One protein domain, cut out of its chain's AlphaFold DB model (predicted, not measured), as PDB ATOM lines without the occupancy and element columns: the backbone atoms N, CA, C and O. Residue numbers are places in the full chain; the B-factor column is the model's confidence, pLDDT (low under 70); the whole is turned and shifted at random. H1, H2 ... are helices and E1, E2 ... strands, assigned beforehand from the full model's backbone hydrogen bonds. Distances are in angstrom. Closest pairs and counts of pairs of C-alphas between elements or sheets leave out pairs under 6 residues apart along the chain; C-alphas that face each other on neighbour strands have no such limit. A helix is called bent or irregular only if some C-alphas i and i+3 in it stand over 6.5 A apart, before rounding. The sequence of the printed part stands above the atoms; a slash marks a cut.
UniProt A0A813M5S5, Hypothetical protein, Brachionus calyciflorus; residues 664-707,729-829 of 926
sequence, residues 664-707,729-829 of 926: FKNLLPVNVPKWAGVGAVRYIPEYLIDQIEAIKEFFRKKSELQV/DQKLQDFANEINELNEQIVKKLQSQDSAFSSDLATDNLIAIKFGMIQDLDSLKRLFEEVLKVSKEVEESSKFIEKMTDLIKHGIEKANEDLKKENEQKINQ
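AT A GLANCE: This is residues 664 to 707 and 729 to 829 of the 926 residues of the protein "Hypothetical protein" of Brachionus calyciflorus (UniProt A0A813M5S5). A small body, in which one strongly twisted four-stranded sheet has helix H2 packed over one face, sends out a very long helical arm, residues 799 to 829 of H3. The start of H3 packs on H2 and the same face of the sheet, while H1 meets the beginning of H2 nearly at right angles and reaches away from it. The printed part has 145 residues, with three named helices and four named strands in the order E1 E2 H1 H2 E3 E4 H3; the class is mixed, helices and strands, and the sheet order E1 E2 E4 E3 is antiparallel throughout. The whole is loose, with a radius of gyration of the C-alphas of 21.2 A, and spans 78 by 39 by 23 A, the arm making the length.

HOW THE PARTS SIT: Begin at E1, residues 667 to 670, an edge strand forming a hairpin with E2, residues 679 to 683; N 668 and O 682 are 2.9 A apart, within hydrogen-bond range. E4, residues 767 to 771, is antiparallel to E2, with N 769 and O 681 at 2.8 A. E4 also forms a hairpin with the other edge strand, E3, residues 757 to 761, with N 770 and O 758 at 2.7 A. H2, residues 729 to 753, is on this sheet at a height of 7.8 A, over E4 and E3; it runs along the strands, at 16 degrees to E4 on the local plane. The closest C-alphas of H2 and E4 are those of Asn 740 and Ile 767, 5.2 A apart. H3, residues 779 to 829, is on the same face, its height of 4.3 A only just above the sheet's level; with H2 and the sheet it makes two layers, helices on one face of a sheet. H2 and H3 touch through residues 742 to 750 and 787 to 795 alone, closest at the C-alphas of Ile 746 and Ser 791, 5.9 A, running opposite ways at a steep tilt of 62 degrees. H1, residues 689 to 707, touches H2 with residues 694 to 698 alone, closest at the C-alphas of Ile 695 and Leu 732, 5.8 A; their lines are about perpendicular, 78 degrees. H1 and H3 are apart. Every O i to N i+4 pair is within hydrogen-bond range in H3, against 13 of 15 in H1 and 20 of 21 in H2.

IN THESE COORDINATES: Find C-alpha 667 at (249.964, 207.945, 401.719), where E1 begins its 9.3 A; E2 then measures 13.5 A. H1 is 28.4 A long and irregular, with C-alphas 690 and 693 7.7 A apart. H2 covers 36.5 A, E3 13.7 A and E4 13.1 A. Find C-alpha 779 at (256.575, 195.991, 411.665); from there H3 runs 73.7 A to C-alpha 829 at (199.957, 242.665, 418.295).

THE WHOLE: The two C-alphas farthest apart are those of Leu 777 and Gln 829, 78.8 A. Look between C-alphas 707 and 729 for the cut: residues 708 to 728 are not printed, and the gap is 19.6 A. Of the links that are printed whole, no link is long. Mean pLDDT of the printed part is 79.9; 17 residues are under 70, among them 702 to 707 and 826 to 829.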
ATOM      1  N   PHE A 664     250.020 202.203 398.880       84.31
ATOM      2  CA  PHE A 664     248.885 202.898 399.474       84.31
ATOM      3  C   PHE A 664     248.592 204.193 398.714       84.31
ATOM      4  O   PHE A 664     249.466 205.027 398.512       84.31
ATOM      5  N   LYS A 665     247.335 204.386 398.302       81.62
ATOM      6  CA  LYS A 665     246.928 205.562 397.508       81.62
ATOM      7  C   LYS A 665     246.858 206.860 398.320       81.62
ATOM      8  O   LYS A 665     247.086 207.927 397.768       81.62
ATOM      9  N   ASN A 666     246.544 206.755 399.609       85.62
ATOM     10  CA  ASN A 666     246.308 207.897 400.497       85.62
ATOM     11  C   ASN A 666     247.568 208.313 401.272       85.62
ATOM     12  O   ASN A 666     247.503 209.229 402.084       85.62
ATOM     13  N   LEU A 667     248.697 207.624 401.072       87.38
ATOM     14  CA  LEU A 667     249.964 207.945 401.719       87.38
ATOM     15  C   LEU A 667     250.967 208.387 400.664       87.38
ATOM     16  O   LEU A 667     251.280 207.651 399.729       87.38
ATOM     17  N   LEU A 668     251.494 209.588 400.840       84.69
ATOM     18  CA  LEU A 668     252.547 210.128 400.000       84.69
ATOM     19  C   LEU A 668     253.882 210.034 400.751       84.69
ATOM     20  O   LEU A 668     253.956 210.561 401.858       84.69
ATOM     21  N   PRO A 669     254.938 209.415 400.191       85.06
ATOM     22  CA  PRO A 669     256.259 209.453 400.805       85.06
ATOM     23  C   PRO A 669     256.839 210.865 400.683       85.06
ATOM     24  O   PRO A 669     256.775 211.477 399.613       85.06
ATOM     25  N   VAL A 670     257.398 211.378 401.775       84.25
ATOM     26  CA  VAL A 670     257.983 212.719 401.828       84.25
ATOM     27  C   VAL A 670     259.344 212.656 402.513       84.25
ATOM     28  O   VAL A 670     259.526 211.914 403.477       84.25
ATOM     29  N   ASN A 671     260.306 213.435 402.013       80.88
ATOM     30  CA  ASN A 671     261.618 213.549 402.634       80.88
ATOM     31  C   ASN A 671     261.616 214.652 403.703       80.88
ATOM     32  O   ASN A 671     261.252 215.799 403.418       80.88
ATOM     33  N   VAL A 672     262.047 214.292 404.912       82.12
ATOM     34  CA  VAL A 672     262.272 215.217 406.025       82.12
ATOM     35  C   VAL A 672     263.784 215.343 406.217       82.12
ATOM     36  O   VAL A 672     264.445 214.317 406.410       82.12
ATOM     37  N   PRO A 673     264.347 216.563 406.147       78.38
ATOM     38  CA  PRO A 673     265.781 216.762 406.308       78.38
ATOM     39  C   PRO A 673     266.232 216.357 407.716       78.38
ATOM     40  O   PRO A 673     265.471 216.464 408.678       78.38
ATOM     41  N   LYS A 674     267.486 215.912 407.845       80.69
ATOM     42  CA  LYS A 674     268.108 215.543 409.130       80.69
ATOM     43  C   LYS A 674     267.352 214.484 409.962       80.69
ATOM     44  O   LYS A 674     267.410 214.498 411.190       80.69
ATOM     45  N   TRP A 675     266.661 213.544 409.315       84.69
ATOM     46  CA  TRP A 675     265.915 212.482 409.999       84.69
ATOM     47  C   TRP A 675     266.616 211.117 409.947       84.69
ATOM     48  O   TRP A 675     266.813 210.542 408.875       84.69
ATOM     49  N   ALA A 676     266.916 210.564 411.129       82.31
ATOM     50  CA  ALA A 676     267.553 209.253 411.292       82.31
ATOM     51  C   ALA A 676     266.596 208.067 411.050       82.31
ATOM     52  O   ALA A 676     267.033 206.972 410.682       82.31
ATOM     53  N   GLY A 677     265.291 208.286 411.242       84.06
ATOM     54  CA  GLY A 677     264.273 207.244 411.159       84.06
ATOM     55  C   GLY A 677     264.051 206.688 409.751       84.06
ATOM     56  O   GLY A 677     264.683 207.074 408.762       84.06
ATOM     57  N   VAL A 678     263.112 205.749 409.670       85.31
ATOM     58  CA  VAL A 678     262.878 204.942 408.464       85.31
ATOM     59  C   VAL A 678     262.342 205.778 407.297       85.31
ATOM     60  O   VAL A 678     262.671 205.507 406.144       85.31
ATOM     61  N   GLY A 679     261.553 206.813 407.583       86.38
ATOM     62  CA  GLY A 679     261.038 207.745 406.583       86.38
ATOM     63  C   GLY A 679     259.869 208.567 407.112       86.38
ATOM     64  O   GLY A 679     259.526 208.483 408.291       86.38
ATOM     65  N   ALA A 680     259.247 209.362 406.245       89.25
ATOM     66  CA  ALA A 680     258.037 210.105 406.573       89.25
ATOM     67  C   ALA A 680     256.983 209.955 405.472       89.25
ATOM     68  O   ALA A 680     257.304 209.787 404.291       89.25
ATOM     69  N   VAL A 681     255.712 210.007 405.866       90.56
ATOM     70  CA  VAL A 681     254.579 210.034 404.937       90.56
ATOM     71  C   VAL A 681     253.677 211.218 405.224       90.56
ATOM     72  O   VAL A 681     253.649 211.752 406.328       90.56
ATOM     73  N   ARG A 682     252.875 211.590 404.239       89.50
ATOM     74  CA  ARG A 682     251.764 212.518 404.402       89.50
ATOM     75  C   ARG A 682     250.471 211.798 404.067       89.50
ATOM     76  O   ARG A 682     250.374 211.195 402.995       89.50
ATOM     77  N   TYR A 683     249.505 211.843 404.978       89.19
ATOM     78  CA  TYR A 683     248.161 211.356 404.704       89.19
ATOM     79  C   TYR A 683     247.412 212.368 403.844       89.19
ATOM     80  O   TYR A 683     247.447 213.572 404.114       89.19
ATOM     81  N   ILE A 684     246.743 211.866 402.808       85.50
ATOM     82  CA  ILE A 684     245.965 212.667 401.874       85.50
ATOM     83  C   ILE A 684     244.534 212.121 401.828       85.50
ATOM     84  O   ILE A 684     244.343 210.945 401.493       85.50
ATOM     85  N   PRO A 685     243.527 212.956 402.146       83.88
ATOM     86  CA  PRO A 685     242.124 212.563 402.079       83.88
ATOM     87  C   PRO A 685     241.693 212.139 400.676       83.88
ATOM     88  O   PRO A 685     242.167 212.684 399.677       83.88
ATOM     89  N   GLU A 686     240.727 211.221 400.589       81.19
ATOM     90  CA  GLU A 686     240.299 210.623 399.312       81.19
ATOM     91  C   GLU A 686     239.821 211.650 398.269       81.19
ATOM     92  O   GLU A 686     239.998 211.435 397.072       81.19
ATOM     93  N   TYR A 687     239.256 212.781 398.702       80.06
ATOM     94  CA  TYR A 687     238.744 213.836 397.815       80.06
ATOM     95  C   TYR A 687     239.826 214.785 397.276       80.06
ATOM     96  O   TYR A 687     239.556 215.508 396.319       80.06
ATOM     97  N   LEU A 688     241.037 214.781 397.850       78.50
ATOM     98  CA  LEU A 688     242.149 215.649 397.433       78.50
ATOM     99  C   LEU A 688     243.208 214.924 396.596       78.50
ATOM    100  O   LEU A 688     244.128 215.574 396.102       78.50
ATOM    101  N   ILE A 689     243.075 213.609 396.389       76.06
ATOM    102  CA  ILE A 689     244.078 212.787 395.690       76.06
ATOM    103  C   ILE A 689     244.393 213.323 394.283       76.06
ATOM    104  O   ILE A 689     245.554 213.376 393.884       76.06
ATOM    105  N   ASP A 690     243.385 213.786 393.545       76.19
ATOM    106  CA  ASP A 690     243.566 214.257 392.166       76.19
ATOM    107  C   ASP A 690     244.226 215.651 392.070       76.19
ATOM    108  O   ASP A 690     244.662 216.051 390.992       76.19
ATOM    109  N   GLN A 691     244.326 216.399 393.178       75.38
ATOM    110  CA  GLN A 691     244.833 217.783 393.207       75.38
ATOM    111  C   GLN A 691     246.241 217.914 393.818       75.38
ATOM    112  O   GLN A 691     246.810 219.005 393.841       75.38
ATOM    113  N   ILE A 692     246.841 216.805 394.266       70.69
ATOM    114  CA  ILE A 692     248.120 216.782 394.998       70.69
ATOM    115  C   ILE A 692     249.261 217.423 394.209       70.69
ATOM    116  O   ILE A 692     250.056 218.175 394.769       70.69
ATOM    117  N   GLU A 693     249.380 217.107 392.920       71.69
ATOM    118  CA  GLU A 693     250.529 217.556 392.129       71.69
ATOM    119  C   GLU A 693     250.491 219.074 391.902       71.69
ATOM    120  O   GLU A 693     251.528 219.733 391.943       71.69
ATOM    121  N   ALA A 694     249.287 219.649 391.798       73.75
ATOM    122  CA  ALA A 694     249.087 221.095 391.754       73.75
ATOM    123  C   ALA A 694     249.459 221.765 393.091       73.75
ATOM    124  O   ALA A 694     250.103 222.813 393.090       73.75
ATOM    125  N   ILE A 695     249.119 221.136 394.224       70.00
ATOM    126  CA  ILE A 695     249.500 221.613 395.564       70.00
ATOM    127  C   ILE A 695     251.030 221.579 395.723       70.00
ATOM    128  O   ILE A 695     251.633 222.580 396.102       70.00
ATOM    129  N   LYS A 696     251.695 220.473 395.366       69.31
ATOM    130  CA  LYS A 696     253.164 220.364 395.439       69.31
ATOM    131  C   LYS A 696     253.879 221.397 394.575       69.31
ATOM    132  O   LYS A 696     254.822 222.032 395.040       69.31
ATOM    133  N   GLU A 697     253.451 221.573 393.323       72.50
ATOM    134  CA  GLU A 697     254.052 222.571 392.437       72.50
ATOM    135  C   GLU A 697     253.856 224.001 392.955       72.50
ATOM    136  O   GLU A 697     254.754 224.829 392.795       72.50
ATOM    137  N   PHE A 698     252.716 224.291 393.588       72.44
ATOM    138  CA  PHE A 698     252.451 225.582 394.218       72.44
ATOM    139  C   PHE A 698     253.431 225.866 395.366       72.44
ATOM    140  O   PHE A 698     254.093 226.908 395.363       72.44
ATOM    141  N   PHE A 699     253.606 224.924 396.301       65.88
ATOM    142  CA  PHE A 699     254.545 225.097 397.418       65.88
ATOM    143  C   PHE A 699     256.006 225.113 396.970       65.88
ATOM    144  O   PHE A 699     256.778 225.916 397.491       65.88
ATOM    145  N   ARG A 700     256.374 224.326 395.949       69.31
ATOM    146  CA  ARG A 700     257.720 224.365 395.358       69.31
ATOM    147  C   ARG A 700     258.032 225.727 394.729       69.31
ATOM    148  O   ARG A 700     259.089 226.291 394.976       69.31
ATOM    149  N   LYS A 701     257.097 226.304 393.965       72.00
ATOM    150  CA  LYS A 701     257.266 227.656 393.394       72.00
ATOM    151  C   LYS A 701     257.360 228.724 394.489       72.00
ATOM    152  O   LYS A 701     258.136 229.665 394.362       72.00
ATOM    153  N   LYS A 702     256.593 228.578 395.573       65.38
ATOM    154  CA  LYS A 702     256.591 229.508 396.714       65.38
ATOM    155  C   LYS A 702     257.888 229.440 397.531       65.38
ATOM    156  O   LYS A 702     258.374 230.489 397.953       65.38
ATOM    157  N   SER A 703     258.469 228.250 397.709       58.53
ATOM    158  CA  SER A 703     259.768 228.076 398.371       58.53
ATOM    159  C   SER A 703     260.933 228.571 397.503       58.53
ATOM    160  O   SER A 703     261.792 229.291 398.007       58.53
ATOM    161  N   GLU A 704     260.917 228.315 396.190       61.59
ATOM    162  CA  GLU A 704     261.906 228.843 395.230       61.59
ATOM    163  C   GLU A 704     261.922 230.392 395.197       61.59
ATOM    164  O   GLU A 704     262.992 231.001 395.173       61.59
ATOM    165  N   LEU A 705     260.755 231.045 395.294       54.94
ATOM    166  CA  LEU A 705     260.617 232.512 395.367       54.94
ATOM    167  C   LEU A 705     261.102 233.131 396.694       54.94
ATOM    168  O   LEU A 705     261.454 234.315 396.725       54.94
ATOM    169  N   GLN A 706     261.111 232.369 397.793       50.03
ATOM    170  CA  GLN A 706     261.647 232.823 399.082       50.03
ATOM    171  C   GLN A 706     263.173 232.693 399.147       50.03
ATOM    172  O   GLN A 706     263.818 233.587 399.688       50.03
ATOM    173  N   VAL A 707     263.762 231.661 398.532       47.03
ATOM    174  CA  VAL A 707     265.225 231.485 398.465       47.03
ATOM    175  C   VAL A 707     265.887 232.586 397.624       47.03
ATOM    176  O   VAL A 707     266.919 233.118 398.021       47.03
ATOM    177  N   ASP A 729     245.008 229.978 393.671       69.12
ATOM    178  CA  ASP A 729     246.112 229.931 394.643       69.12
ATOM    179  C   ASP A 729     245.597 229.955 396.084       69.12
ATOM    180  O   ASP A 729     246.078 229.204 396.931       69.12
ATOM    181  N   GLN A 730     244.560 230.759 396.348       74.44
ATOM    182  CA  GLN A 730     243.905 230.782 397.657       74.44
ATOM    183  C   GLN A 730     243.304 229.412 398.002       74.44
ATOM    184  O   GLN A 730     243.480 228.921 399.109       74.44
ATOM    185  N   LYS A 731     242.656 228.749 397.033       76.94
ATOM    186  CA  LYS A 731     242.082 227.409 397.238       76.94
ATOM    187  C   LYS A 731     243.156 226.355 397.500       76.94
ATOM    188  O   LYS A 731     242.972 225.506 398.362       76.94
ATOM    189  N   LEU A 732     244.274 226.406 396.773       75.44
ATOM    190  CA  LEU A 732     245.401 225.489 396.975       75.44
ATOM    191  C   LEU A 732     246.072 225.700 398.342       75.44
ATOM    192  O   LEU A 732     246.488 224.729 398.973       75.44
ATOM    193  N   GLN A 733     246.139 226.947 398.816       78.44
ATOM    194  CA  GLN A 733     246.621 227.273 400.157       78.44
ATOM    195  C   GLN A 733     245.668 226.754 401.245       78.44
ATOM    196  O   GLN A 733     246.138 226.186 402.231       78.44
ATOM    197  N   ASP A 734     244.354 226.896 401.055       79.56
ATOM    198  CA  ASP A 734     243.344 226.388 401.988       79.56
ATOM    199  C   ASP A 734     243.413 224.851 402.097       79.56
ATOM    200  O   ASP A 734     243.474 224.320 403.205       79.56
ATOM    201  N   PHE A 735     243.536 224.134 400.969       80.56
ATOM    202  CA  PHE A 735     243.702 222.672 400.967       80.56
ATOM    203  C   PHE A 735     244.986 222.206 401.660       80.56
ATOM    204  O   PHE A 735     245.006 221.169 402.318       80.56
ATOM    205  N   ALA A 736     246.083 222.947 401.527       77.31
ATOM    206  CA  ALA A 736     247.327 222.584 402.194       77.31
ATOM    207  C   ALA A 736     247.291 222.833 403.706       77.31
ATOM    208  O   ALA A 736     247.847 222.039 404.465       77.31
ATOM    209  N   ASN A 737     246.610 223.894 404.145       82.69
ATOM    210  CA  ASN A 737     246.365 224.139 405.565       82.69
ATOM    211  C   ASN A 737     245.501 223.019 406.162       82.69
ATOM    212  O   ASN A 737     245.843 222.480 407.209       82.69
ATOM    213  N   GLU A 738     244.454 222.601 405.449       83.56
ATOM    214  CA  GLU A 738     243.597 221.476 405.836       83.56
ATOM    215  C   GLU A 738     244.393 220.164 405.962       83.56
ATOM    216  O   GLU A 738     244.272 219.442 406.954       83.56
ATOM    217  N   ILE A 739     245.276 219.871 404.999       83.38
ATOM    218  CA  ILE A 739     246.168 218.702 405.058       83.38
ATOM    219  C   ILE A 739     247.106 218.787 406.271       83.38
ATOM    220  O   ILE A 739     247.328 217.771 406.935       83.38
ATOM    221  N   ASN A 740     247.657 219.962 406.578       87.62
ATOM    222  CA  ASN A 740     248.529 220.152 407.736       87.62
ATOM    223  C   ASN A 740     247.780 219.909 409.052       87.62
ATOM    224  O   ASN A 740     248.241 219.109 409.865       87.62
ATOM    225  N   GLU A 741     246.611 220.530 409.229       86.75
ATOM    226  CA  GLU A 741     245.774 220.356 410.421       86.75
ATOM    227  C   GLU A 741     245.385 218.888 410.621       86.75
ATOM    228  O   GLU A 741     245.487 218.355 411.730       86.75
ATOM    229  N   LEU A 742     245.003 218.205 409.539       87.31
ATOM    230  CA  LEU A 742     244.645 216.794 409.587       87.31
ATOM    231  C   LEU A 742     245.839 215.917 409.986       87.31
ATOM    232  O   LEU A 742     245.716 215.090 410.889       87.31
ATOM    233  N   ASN A 743     247.003 216.095 409.352       89.25
ATOM    234  CA  ASN A 743     248.200 215.312 409.675       89.25
ATOM    235  C   ASN A 743     248.694 215.587 411.105       89.25
ATOM    236  O   ASN A 743     249.137 214.661 411.781       89.25
ATOM    237  N   GLU A 744     248.566 216.817 411.607       89.06
ATOM    238  CA  GLU A 744     248.909 217.146 412.993       89.06
ATOM    239  C   GLU A 744     247.977 216.448 413.997       89.06
ATOM    240  O   GLU A 744     248.438 215.878 414.989       89.06
ATOM    241  N   GLN A 745     246.667 216.427 413.730       88.19
ATOM    242  CA  GLN A 745     245.698 215.696 414.556       88.19
ATOM    243  C   GLN A 745     245.941 214.183 414.527       88.19
ATOM    244  O   GLN A 745     245.868 213.526 415.570       88.19
ATOM    245  N   ILE A 746     246.276 213.633 413.354       89.31
ATOM    246  CA  ILE A 746     246.633 212.219 413.196       89.31
ATOM    247  C   ILE A 746     247.860 211.889 414.048       89.31
ATOM    248  O   ILE A 746     247.812 210.931 414.815       89.31
ATOM    249  N   VAL A 747     248.924 212.695 413.979       89.56
ATOM    250  CA  VAL A 747     250.134 212.473 414.785       89.56
ATOM    251  C   VAL A 747     249.838 212.557 416.275       89.56
ATOM    252  O   VAL A 747     250.259 211.667 417.002       89.56
ATOM    253  N   LYS A 748     249.075 213.554 416.741       88.44
ATOM    254  CA  LYS A 748     248.700 213.663 418.165       88.44
ATOM    255  C   LYS A 748     247.972 212.412 418.655       88.44
ATOM    256  O   LYS A 748     248.224 211.936 419.760       88.44
ATOM    257  N   LYS A 749     247.092 211.849 417.821       88.44
ATOM    258  CA  LYS A 749     246.377 210.612 418.146       88.44
ATOM    259  C   LYS A 749     247.298 209.389 418.095       88.44
ATOM    260  O   LYS A 749     247.239 208.571 419.009       88.44
ATOM    261  N   LEU A 750     248.180 209.289 417.100       88.31
ATOM    262  CA  LEU A 750     249.160 208.204 416.981       88.31
ATOM    263  C   LEU A 750     250.170 208.213 418.133       88.31
ATOM    264  O   LEU A 750     250.406 207.169 418.721       88.31
ATOM    265  N   GLN A 751     250.681 209.379 418.531       86.88
ATOM    266  CA  GLN A 751     251.616 209.545 419.652       86.88
ATOM    267  C   GLN A 751     251.043 209.084 420.991       86.88
ATOM    268  O   GLN A 751     251.782 208.612 421.849       86.88
ATOM    269  N   SER A 752     249.725 209.212 421.174       84.81
ATOM    270  CA  SER A 752     249.052 208.697 422.371       84.81
ATOM    271  C   SER A 752     249.037 207.163 422.442       84.81
ATOM    272  O   SER A 752     248.880 206.606 423.527       84.81
ATOM    273  N   GLN A 753     249.192 206.487 421.299       83.19
ATOM    274  CA  GLN A 753     249.155 205.028 421.167       83.19
ATOM    275  C   GLN A 753     250.560 204.423 421.052       83.19
ATOM    276  O   GLN A 753     250.839 203.417 421.702       83.19
ATOM    277  N   ASP A 754     251.432 205.043 420.256       80.44
ATOM    278  CA  ASP A 754     252.796 204.600 419.982       80.44
ATOM    279  C   ASP A 754     253.738 205.812 419.851       80.44
ATOM    280  O   ASP A 754     253.508 206.739 419.068       80.44
ATOM    281  N   SER A 755     254.835 205.795 420.612       78.94
ATOM    282  CA  SER A 755     255.859 206.843 420.608       78.94
ATOM    283  C   SER A 755     256.727 206.848 419.345       78.94
ATOM    284  O   SER A 755     257.494 207.790 419.138       78.94
ATOM    285  N   ALA A 756     256.605 205.841 418.473       77.69
ATOM    286  CA  ALA A 756     257.335 205.759 417.211       77.69
ATOM    287  C   ALA A 756     256.943 206.844 416.187       77.69
ATOM    288  O   ALA A 756     257.659 207.031 415.198       77.69
ATOM    289  N   PHE A 757     255.835 207.565 416.396       86.88
ATOM    290  CA  PHE A 757     255.338 208.585 415.470       86.88
ATOM    291  C   PHE A 757     255.636 210.010 415.947       86.88
ATOM    292  O   PHE A 757     255.484 210.357 417.115       86.88
ATOM    293  N   SER A 758     256.024 210.885 415.022       87.31
ATOM    294  CA  SER A 758     256.175 212.322 415.300       87.31
ATOM    295  C   SER A 758     255.825 213.174 414.089       87.31
ATOM    296  O   SER A 758     255.758 212.665 412.974       87.31
ATOM    297  N   SER A 759     255.559 214.462 414.295       87.75
ATOM    298  CA  SER A 759     255.286 215.422 413.224       87.75
ATOM    299  C   SER A 759     256.501 216.310 413.004       87.75
ATOM    300  O   SER A 759     257.201 216.660 413.952       87.75
ATOM    301  N   ASP A 760     256.762 216.667 411.751       84.31
ATOM    302  CA  ASP A 760     257.756 217.684 411.403       84.31
ATOM    303  C   ASP A 760     257.469 218.291 410.032       84.31
ATOM    304  O   ASP A 760     256.655 217.764 409.268       84.31
ATOM    305  N   LEU A 761     258.154 219.383 409.716       84.81
ATOM    306  CA  LEU A 761     258.103 220.007 408.403       84.81
ATOM    307  C   LEU A 761     259.002 219.248 407.429       84.81
ATOM    308  O   LEU A 761     260.177 218.985 407.680       84.81
ATOM    309  N   ALA A 762     258.438 218.903 406.282       82.31
ATOM    310  CA  ALA A 762     259.196 218.359 405.172       82.31
ATOM    311  C   ALA A 762     259.889 219.458 404.349       82.31
ATOM    312  O   ALA A 762     259.695 220.651 404.568       82.31
ATOM    313  N   THR A 763     260.664 219.042 403.344       75.62
ATOM    314  CA  THR A 763     261.349 219.935 402.381       75.62
ATOM    315  C   THR A 763     260.430 220.917 401.637       75.62
ATOM    316  O   THR A 763     260.899 221.925 401.115       75.62
ATOM    317  N   ASP A 764     259.124 220.653 401.594       75.12
ATOM    318  CA  ASP A 764     258.091 221.505 401.001       75.12
ATOM    319  C   ASP A 764     257.378 222.421 402.020       75.12
ATOM    320  O   ASP A 764     256.382 223.057 401.676       75.12
ATOM    321  N   ASN A 765     257.883 222.513 403.258       74.69
ATOM    322  CA  ASN A 765     257.301 223.263 404.382       74.69
ATOM    323  C   ASN A 765     255.880 222.818 404.782       74.69
ATOM    324  O   ASN A 765     255.138 223.583 405.400       74.69
ATOM    325  N   LEU A 766     255.488 221.585 404.454       80.69
ATOM    326  CA  LEU A 766     254.218 220.989 404.874       80.69
ATOM    327  C   LEU A 766     254.452 219.894 405.921       80.69
ATOM    328  O   LEU A 766     255.468 219.192 405.888       80.69
ATOM    329  N   ILE A 767     253.487 219.706 406.824       85.50
ATOM    330  CA  ILE A 767     253.576 218.741 407.927       85.50
ATOM    331  C   ILE A 767     253.621 217.315 407.366       85.50
ATOM    332  O   ILE A 767     252.865 216.947 406.460       85.50
ATOM    333  N   ALA A 768     254.533 216.510 407.898       88.00
ATOM    334  CA  ALA A 768     254.693 215.099 407.586       88.00
ATOM    335  C   ALA A 768     254.662 214.252 408.865       88.00
ATOM    336  O   ALA A 768     255.101 214.678 409.933       88.00
ATOM    337  N   ILE A 769     254.148 213.030 408.730       90.81
ATOM    338  CA  ILE A 769     254.121 211.985 409.752       90.81
ATOM    339  C   ILE A 769     255.434 211.207 409.647       90.81
ATOM    340  O   ILE A 769     255.640 210.436 408.705       90.81
ATOM    341  N   LYS A 770     256.336 211.414 410.601       90.75
ATOM    342  CA  LYS A 770     257.624 210.728 410.696       90.75
ATOM    343  C   LYS A 770     257.463 209.360 411.345       90.75
ATOM    344  O   LYS A 770     256.837 209.233 412.396       90.75
ATOM    345  N   PHE A 771     258.105 208.366 410.742       89.25
ATOM    346  CA  PHE A 771     258.308 207.042 411.313       89.25
ATOM    347  C   PHE A 771     259.683 207.014 411.969       89.25
ATOM    348  O   PHE A 771     260.700 207.251 411.304       89.25
ATOM    349  N   GLY A 772     259.689 206.747 413.273       85.69
ATOM    350  CA  GLY A 772     260.874 206.569 414.101       85.69
ATOM    351  C   GLY A 772     261.729 205.373 413.703       85.69
ATOM    352  O   GLY A 772     261.583 204.774 412.635       85.69
ATOM    353  N   MET A 773     262.658 205.039 414.588       86.06
ATOM    354  CA  MET A 773     263.494 203.853 414.447       86.06
ATOM    355  C   MET A 773     262.670 202.598 414.738       86.06
ATOM    356  O   MET A 773     261.850 202.582 415.655       86.06
ATOM    357  N   ILE A 774     262.884 201.545 413.953       85.31
ATOM    358  CA  ILE A 774     262.097 200.311 414.000       85.31
ATOM    359  C   ILE A 774     263.003 199.151 414.410       85.31
ATOM    360  O   ILE A 774     264.121 199.028 413.917       85.31
ATOM    361  N   GLN A 775     262.505 198.283 415.293       80.50
ATOM    362  CA  GLN A 775     263.250 197.118 415.790       80.50
ATOM    363  C   GLN A 775     263.059 195.858 414.930       80.50
ATOM    364  O   GLN A 775     263.923 194.986 414.921       80.50
ATOM    365  N   ASP A 776     261.939 195.750 414.210       79.94
ATOM    366  CA  ASP A 776     261.576 194.562 413.435       79.94
ATOM    367  C   ASP A 776     261.204 194.890 411.978       79.94
ATOM    368  O   ASP A 776     260.474 195.837 411.680       79.94
ATOM    369  N   LEU A 777     261.689 194.060 411.053       70.19
ATOM    370  CA  LEU A 777     261.528 194.234 409.608       70.19
ATOM    371  C   LEU A 777     260.075 194.101 409.145       70.19
ATOM    372  O   LEU A 777     259.710 194.695 408.128       70.19
ATOM    373  N   ASP A 778     259.266 193.322 409.862       73.75
ATOM    374  CA  ASP A 778     257.867 193.062 409.510       73.75
ATOM    375  C   ASP A 778     256.897 194.076 410.142       73.75
ATOM    376  O   ASP A 778     255.715 194.119 409.789       73.75
ATOM    377  N   SER A 779     257.394 194.961 411.013       77.00
ATOM    378  CA  SER A 779     256.575 195.991 411.665       77.00
ATOM    379  C   SER A 779     256.082 197.066 410.700       77.00
ATOM    380  O   SER A 779     255.043 197.675 410.938       77.00
ATOM    381  N   LEU A 780     256.778 197.292 409.584       82.56
ATOM    382  CA  LEU A 780     256.515 198.444 408.727       82.56
ATOM    383  C   LEU A 780     255.097 198.449 408.125       82.56
ATOM    384  O   LEU A 780     254.402 199.464 408.170       82.56
ATOM    385  N   LYS A 781     254.623 197.298 407.634       82.69
ATOM    386  CA  LYS A 781     253.259 197.167 407.092       82.69
ATOM    387  C   LYS A 781     252.196 197.408 408.151       82.69
ATOM    388  O   LYS A 781     251.219 198.099 407.883       82.69
ATOM    389  N   ARG A 782     252.413 196.869 409.353       84.56
ATOM    390  CA  ARG A 782     251.513 197.058 410.492       84.56
ATOM    391  C   ARG A 782     251.412 198.538 410.862       84.56
ATOM    392  O   ARG A 782     250.305 199.026 411.049       84.56
ATOM    393  N   LEU A 783     252.541 199.249 410.896       87.25
ATOM    394  CA  LEU A 783     252.565 200.685 411.181       87.25
ATOM    395  C   LEU A 783     251.828 201.488 410.097       87.25
ATOM    396  O   LEU A 783     251.069 202.393 410.425       87.25
ATOM    397  N   PHE A 784     251.967 201.143 408.810       87.69
ATOM    398  CA  PHE A 784     251.176 201.795 407.754       87.69
ATOM    399  C   PHE A 784     249.672 201.529 407.878       87.69
ATOM    400  O   PHE A 784     248.870 202.444 407.690       87.69
ATOM    401  N   GLU A 785     249.273 200.297 408.201       86.94
ATOM    402  CA  GLU A 785     247.867 199.948 408.436       86.94
ATOM    403  C   GLU A 785     247.286 200.701 409.639       86.94
ATOM    404  O   GLU A 785     246.144 201.161 409.588       86.94
ATOM    405  N   GLU A 786     248.080 200.879 410.692       88.12
ATOM    406  CA  GLU A 786     247.720 201.654 411.876       88.12
ATOM    407  C   GLU A 786     247.548 203.140 411.557       88.12
ATOM    408  O   GLU A 786     246.491 203.704 411.849       88.12
ATOM    409  N   VAL A 787     248.512 203.745 410.851       89.50
ATOM    410  CA  VAL A 787     248.398 205.129 410.368       89.50
ATOM    411  C   VAL A 787     247.135 205.296 409.530       89.50
ATOM    412  O   VAL A 787     246.381 206.237 409.757       89.50
ATOM    413  N   LEU A 788     246.837 204.378 408.608       89.00
ATOM    414  CA  LEU A 788     245.629 204.453 407.780       89.00
ATOM    415  C   LEU A 788     244.339 204.309 408.582       89.00
ATOM    416  O   LEU A 788     243.366 205.008 408.298       89.00
ATOM    417  N   LYS A 789     244.307 203.411 409.568       89.94
ATOM    418  CA  LYS A 789     243.143 203.230 410.435       89.94
ATOM    419  C   LYS A 789     242.868 204.504 411.232       89.94
ATOM    420  O   LYS A 789     241.748 205.008 411.196       89.94
ATOM    421  N   VAL A 790     243.891 205.049 411.890       89.62
ATOM    422  CA  VAL A 790     243.769 206.285 412.673       89.62
ATOM    423  C   VAL A 790     243.407 207.462 411.771       89.62
ATOM    424  O   VAL A 790     242.519 208.235 412.121       89.62
ATOM    425  N   SER A 791     244.010 207.554 410.584       88.00
ATOM    426  CA  SER A 791     243.715 208.615 409.614       88.00
ATOM    427  C   SER A 791     242.259 208.595 409.157       88.00
ATOM    428  O   SER A 791     241.622 209.643 409.125       88.00
ATOM    429  N   LYS A 792     241.693 207.412 408.879       87.25
ATOM    430  CA  LYS A 792     240.271 207.272 408.524       87.25
ATOM    431  C   LYS A 792     239.344 207.648 409.671       87.25
ATOM    432  O   LYS A 792     238.360 208.341 409.444       87.25
ATOM    433  N   GLU A 793     239.662 207.235 410.896       87.56
ATOM    434  CA  GLU A 793     238.876 207.619 412.073       87.56
ATOM    435  C   GLU A 793     238.886 209.139 412.293       87.56
ATOM    436  O   GLU A 793     237.847 209.720 412.608       87.56
ATOM    437  N   VAL A 794     240.045 209.790 412.123       86.69
ATOM    438  CA  VAL A 794     240.158 211.252 412.235       86.69
ATOM    439  C   VAL A 794     239.387 211.925 411.099       86.69
ATOM    440  O   VAL A 794     238.567 212.793 411.374       86.69
ATOM    441  N   GLU A 795     239.542 211.475 409.853       84.94
ATOM    442  CA  GLU A 795     238.814 212.020 408.699       84.94
ATOM    443  C   GLU A 795     237.285 211.895 408.852       84.94
ATOM    444  O   GLU A 795     236.552 212.849 408.589       84.94
ATOM    445  N   GLU A 796     236.780 210.744 409.311       83.75
ATOM    446  CA  GLU A 796     235.351 210.541 409.586       83.75
ATOM    447  C   GLU A 796     234.856 211.436 410.727       83.75
ATOM    448  O   GLU A 796     233.754 211.987 410.645       83.75
ATOM    449  N   SER A 797     235.672 211.618 411.770       80.31
ATOM    450  CA  SER A 797     235.347 212.520 412.874       80.31
ATOM    451  C   SER A 797     235.308 213.985 412.430       80.31
ATOM    452  O   SER A 797     234.363 214.690 412.779       80.31
ATOM    453  N   SER A 798     236.237 214.420 411.574       76.06
ATOM    454  CA  SER A 798     236.252 215.772 411.008       76.06
ATOM    455  C   SER A 798     235.033 216.010 410.116       76.06
ATOM    456  O   SER A 798     234.301 216.977 410.327       76.06
ATOM    457  N   LYS A 799     234.704 215.064 409.223       73.75
ATOM    458  CA  LYS A 799     233.478 215.106 408.400       73.75
ATOM    459  C   LYS A 799     232.203 215.158 409.247       73.75
ATOM    460  O   LYS A 799     231.222 215.808 408.876       73.75
ATOM    461  N   PHE A 800     232.179 214.457 410.380       69.75
ATOM    462  CA  PHE A 800     231.052 214.494 411.309       69.75
ATOM    463  C   PHE A 800     230.911 215.863 411.987       69.75
ATOM    464  O   PHE A 800     229.793 216.377 412.080       69.75
ATOM    465  N   ILE A 801     232.024 216.466 412.414       68.25
ATOM    466  CA  ILE A 801     232.043 217.807 413.011       68.25
ATOM    467  C   ILE A 801     231.621 218.870 411.998       68.25
ATOM    468  O   ILE A 801     230.798 219.718 412.342       68.25
ATOM    469  N   GLU A 802     232.078 218.807 410.748       73.94
ATOM    470  CA  GLU A 802     231.629 219.723 409.690       73.94
ATOM    471  C   GLU A 802     230.121 219.618 409.461       73.94
ATOM    472  O   GLU A 802     229.399 220.612 409.529       73.94
ATOM    473  N   LYS A 803     229.605 218.392 409.312       75.06
ATOM    474  CA  LYS A 803     228.166 218.160 409.145       75.06
ATOM    475  C   LYS A 803     227.355 218.655 410.346       75.06
ATOM    476  O   LYS A 803     226.251 219.172 410.173       75.06
ATOM    477  N   MET A 804     227.867 218.493 411.566       66.19
ATOM    478  CA  MET A 804     227.226 219.023 412.770       66.19
ATOM    479  C   MET A 804     227.279 220.551 412.803       66.19
ATOM    480  O   MET A 804     226.286 221.180 413.156       66.19
ATOM    481  N   THR A 805     228.395 221.148 412.393       76.12
ATOM    482  CA  THR A 805     228.578 222.600 412.314       76.12
ATOM    483  C   THR A 805     227.604 223.216 411.317       76.12
ATOM    484  O   THR A 805     226.937 224.195 411.649       76.12
ATOM    485  N   ASP A 806     227.414 222.595 410.152       78.94
ATOM    486  CA  ASP A 806     226.414 223.013 409.166       78.94
ATOM    487  C   ASP A 806     224.985 222.902 409.708       78.94
ATOM    488  O   ASP A 806     224.172 223.816 409.538       78.94
ATOM    489  N   LEU A 807     224.671 221.813 410.419       77.88
ATOM    490  CA  LEU A 807     223.369 221.637 411.069       77.88
ATOM    491  C   LEU A 807     223.129 222.673 412.176       77.88
ATOM    492  O   LEU A 807     222.010 223.173 412.300       77.88
ATOM    493  N   ILE A 808     224.157 223.017 412.956       76.44
ATOM    494  CA  ILE A 808     224.097 224.053 413.994       76.44
ATOM    495  C   ILE A 808     223.923 225.426 413.347       76.44
ATOM    496  O   ILE A 808     223.032 226.169 413.750       76.44
ATOM    497  N   LYS A 809     224.709 225.756 412.319       80.62
ATOM    498  CA  LYS A 809     224.624 227.031 411.599       80.62
ATOM    499  C   LYS A 809     223.242 227.221 410.981       80.62
ATOM    500  O   LYS A 809     222.601 228.242 411.222       80.62
ATOM    501  N   HIS A 810     222.731 226.199 410.294       82.19
ATOM    502  CA  HIS A 810     221.376 226.211 409.747       82.19
ATOM    503  C   HIS A 810     220.306 226.277 410.851       82.19
ATOM    504  O   HIS A 810     219.295 226.968 410.709       82.19
ATOM    505  N   GLY A 811     220.529 225.598 411.981       79.06
ATOM    506  CA  GLY A 811     219.674 225.673 413.165       79.06
ATOM    507  C   GLY A 811     219.612 227.078 413.770       79.06
ATOM    508  O   GLY A 811     218.525 227.547 414.106       79.06
ATOM    509  N   ILE A 812     220.749 227.774 413.858       79.69
ATOM    510  CA  ILE A 812     220.861 229.150 414.363       79.69
ATOM    511  C   ILE A 812     220.202 230.136 413.397       79.69
ATOM    512  O   ILE A 812     219.428 230.989 413.830       79.69
ATOM    513  N   GLU A 813     220.457 230.015 412.093       84.19
ATOM    514  CA  GLU A 813     219.831 230.859 411.068       84.19
ATOM    515  C   GLU A 813     218.306 230.733 411.106       84.19
ATOM    516  O   GLU A 813     217.599 231.737 411.205       84.19
ATOM    517  N   LYS A 814     217.798 229.498 411.144       82.06
ATOM    518  CA  LYS A 814     216.363 229.229 411.239       82.06
ATOM    519  C   LYS A 814     215.761 229.735 412.553       82.06
ATOM    520  O   LYS A 814     214.681 230.324 412.546       82.06
ATOM    521  N   ALA A 815     216.460 229.561 413.677       76.19
ATOM    522  CA  ALA A 815     216.025 230.102 414.963       76.19
ATOM    523  C   ALA A 815     215.946 231.639 414.936       76.19
ATOM    524  O   ALA A 815     214.967 232.198 415.429       76.19
ATOM    525  N   ASN A 816     216.922 232.309 414.315       81.81
ATOM    526  CA  ASN A 816     216.963 233.765 414.160       81.81
ATOM    527  C   ASN A 816     215.865 234.295 413.231       81.81
ATOM    528  O   ASN A 816     215.255 235.323 413.528       81.81
ATOM    529  N   GLU A 817     215.587 233.615 412.119       83.81
ATOM    530  CA  GLU A 817     214.479 233.973 411.229       83.81
ATOM    531  C   GLU A 817     213.128 233.862 411.931       83.81
ATOM    532  O   GLU A 817     212.295 234.767 411.843       83.81
ATOM    533  N   ASP A 818     212.911 232.770 412.655       77.12
ATOM    534  CA  ASP A 818     211.655 232.556 413.357       77.12
ATOM    535  C   ASP A 818     211.510 233.511 414.560       77.12
ATOM    536  O   ASP A 818     210.395 233.936 414.853       77.12
ATOM    537  N   LEU A 819     212.610 233.916 415.213       76.38
ATOM    538  CA  LEU A 819     212.610 234.991 416.220       76.38
ATOM    539  C   LEU A 819     212.256 236.356 415.609       76.38
ATOM    540  O   LEU A 819     211.504 237.120 416.211       76.38
ATOM    541  N   LYS A 820     212.754 236.672 414.404       79.44
ATOM    542  CA  LYS A 820     212.378 237.907 413.692       79.44
ATOM    543  C   LYS A 820     210.891 237.925 413.349       79.44
ATOM    544  O   LYS A 820     210.230 238.920 413.633       79.44
ATOM    545  N   LYS A 821     210.354 236.820 412.820       81.12
ATOM    546  CA  LYS A 821     208.917 236.687 412.515       81.12
ATOM    547  C   LYS A 821     208.050 236.853 413.762       81.12
ATOM    548  O   LYS A 821     207.017 237.511 413.700       81.12
ATOM    549  N   GLU A 822     208.458 236.293 414.898       70.56
ATOM    550  CA  GLU A 822     207.735 236.470 416.163       70.56
ATOM    551  C   GLU A 822     207.838 237.900 416.700       70.56
ATOM    552  O   GLU A 822     206.847 238.432 417.190       70.56
ATOM    553  N   ASN A 823     208.990 238.562 416.564       72.31
ATOM    554  CA  ASN A 823     209.131 239.965 416.952       72.31
ATOM    555  C   ASN A 823     208.260 240.885 416.072       72.31
ATOM    556  O   ASN A 823     207.602 241.791 416.576       72.31
ATOM    557  N   GLU A 824     208.171 240.611 414.769       75.50
ATOM    558  CA  GLU A 824     207.244 241.294 413.856       75.50
ATOM    559  C   GLU A 824     205.776 241.041 414.235       75.50
ATOM    560  O   GLU A 824     204.962 241.966 414.245       75.50
ATOM    561  N   GLN A 825     205.425 239.805 414.607       72.69
ATOM    562  CA  GLN A 825     204.093 239.477 415.124       72.69
ATOM    563  C   GLN A 825     203.803 240.183 416.452       72.69
ATOM    564  O   GLN A 825     202.688 240.668 416.639       72.69
ATOM    565  N   LYS A 826     204.795 240.308 417.338       69.12
ATOM    566  CA  LYS A 826     204.683 241.033 418.605       69.12
ATOM    567  C   LYS A 826     204.440 242.523 418.375       69.12
ATOM    568  O   LYS A 826     203.496 243.066 418.935       69.12
ATOM    569  N   ILE A 827     205.203 243.163 417.487       67.81
ATOM    570  CA  ILE A 827     204.996 244.573 417.107       67.81
ATOM    571  C   ILE A 827     203.597 244.772 416.497       67.81
ATOM    572  O   ILE A 827     202.912 245.750 416.807       67.81
ATOM    573  N   ASN A 828     203.133 243.824 415.675       68.44
ATOM    574  CA  ASN A 828     201.788 243.853 415.095       68.44
ATOM    575  C   ASN A 828     200.673 243.663 416.141       68.44
ATOM    576  O   ASN A 828     199.598 244.239 415.984       68.44
ATOM    577  N   GLN A 829     200.912 242.883 417.200       66.38
ATOM    578  CA  GLN A 829     199.957 242.665 418.295       66.38
ATOM    579  C   GLN A 829     199.944 243.812 419.317       66.38
ATOM    580  O   GLN A 829     198.878 244.183 419.805       66.38
TER     581      GLN A 829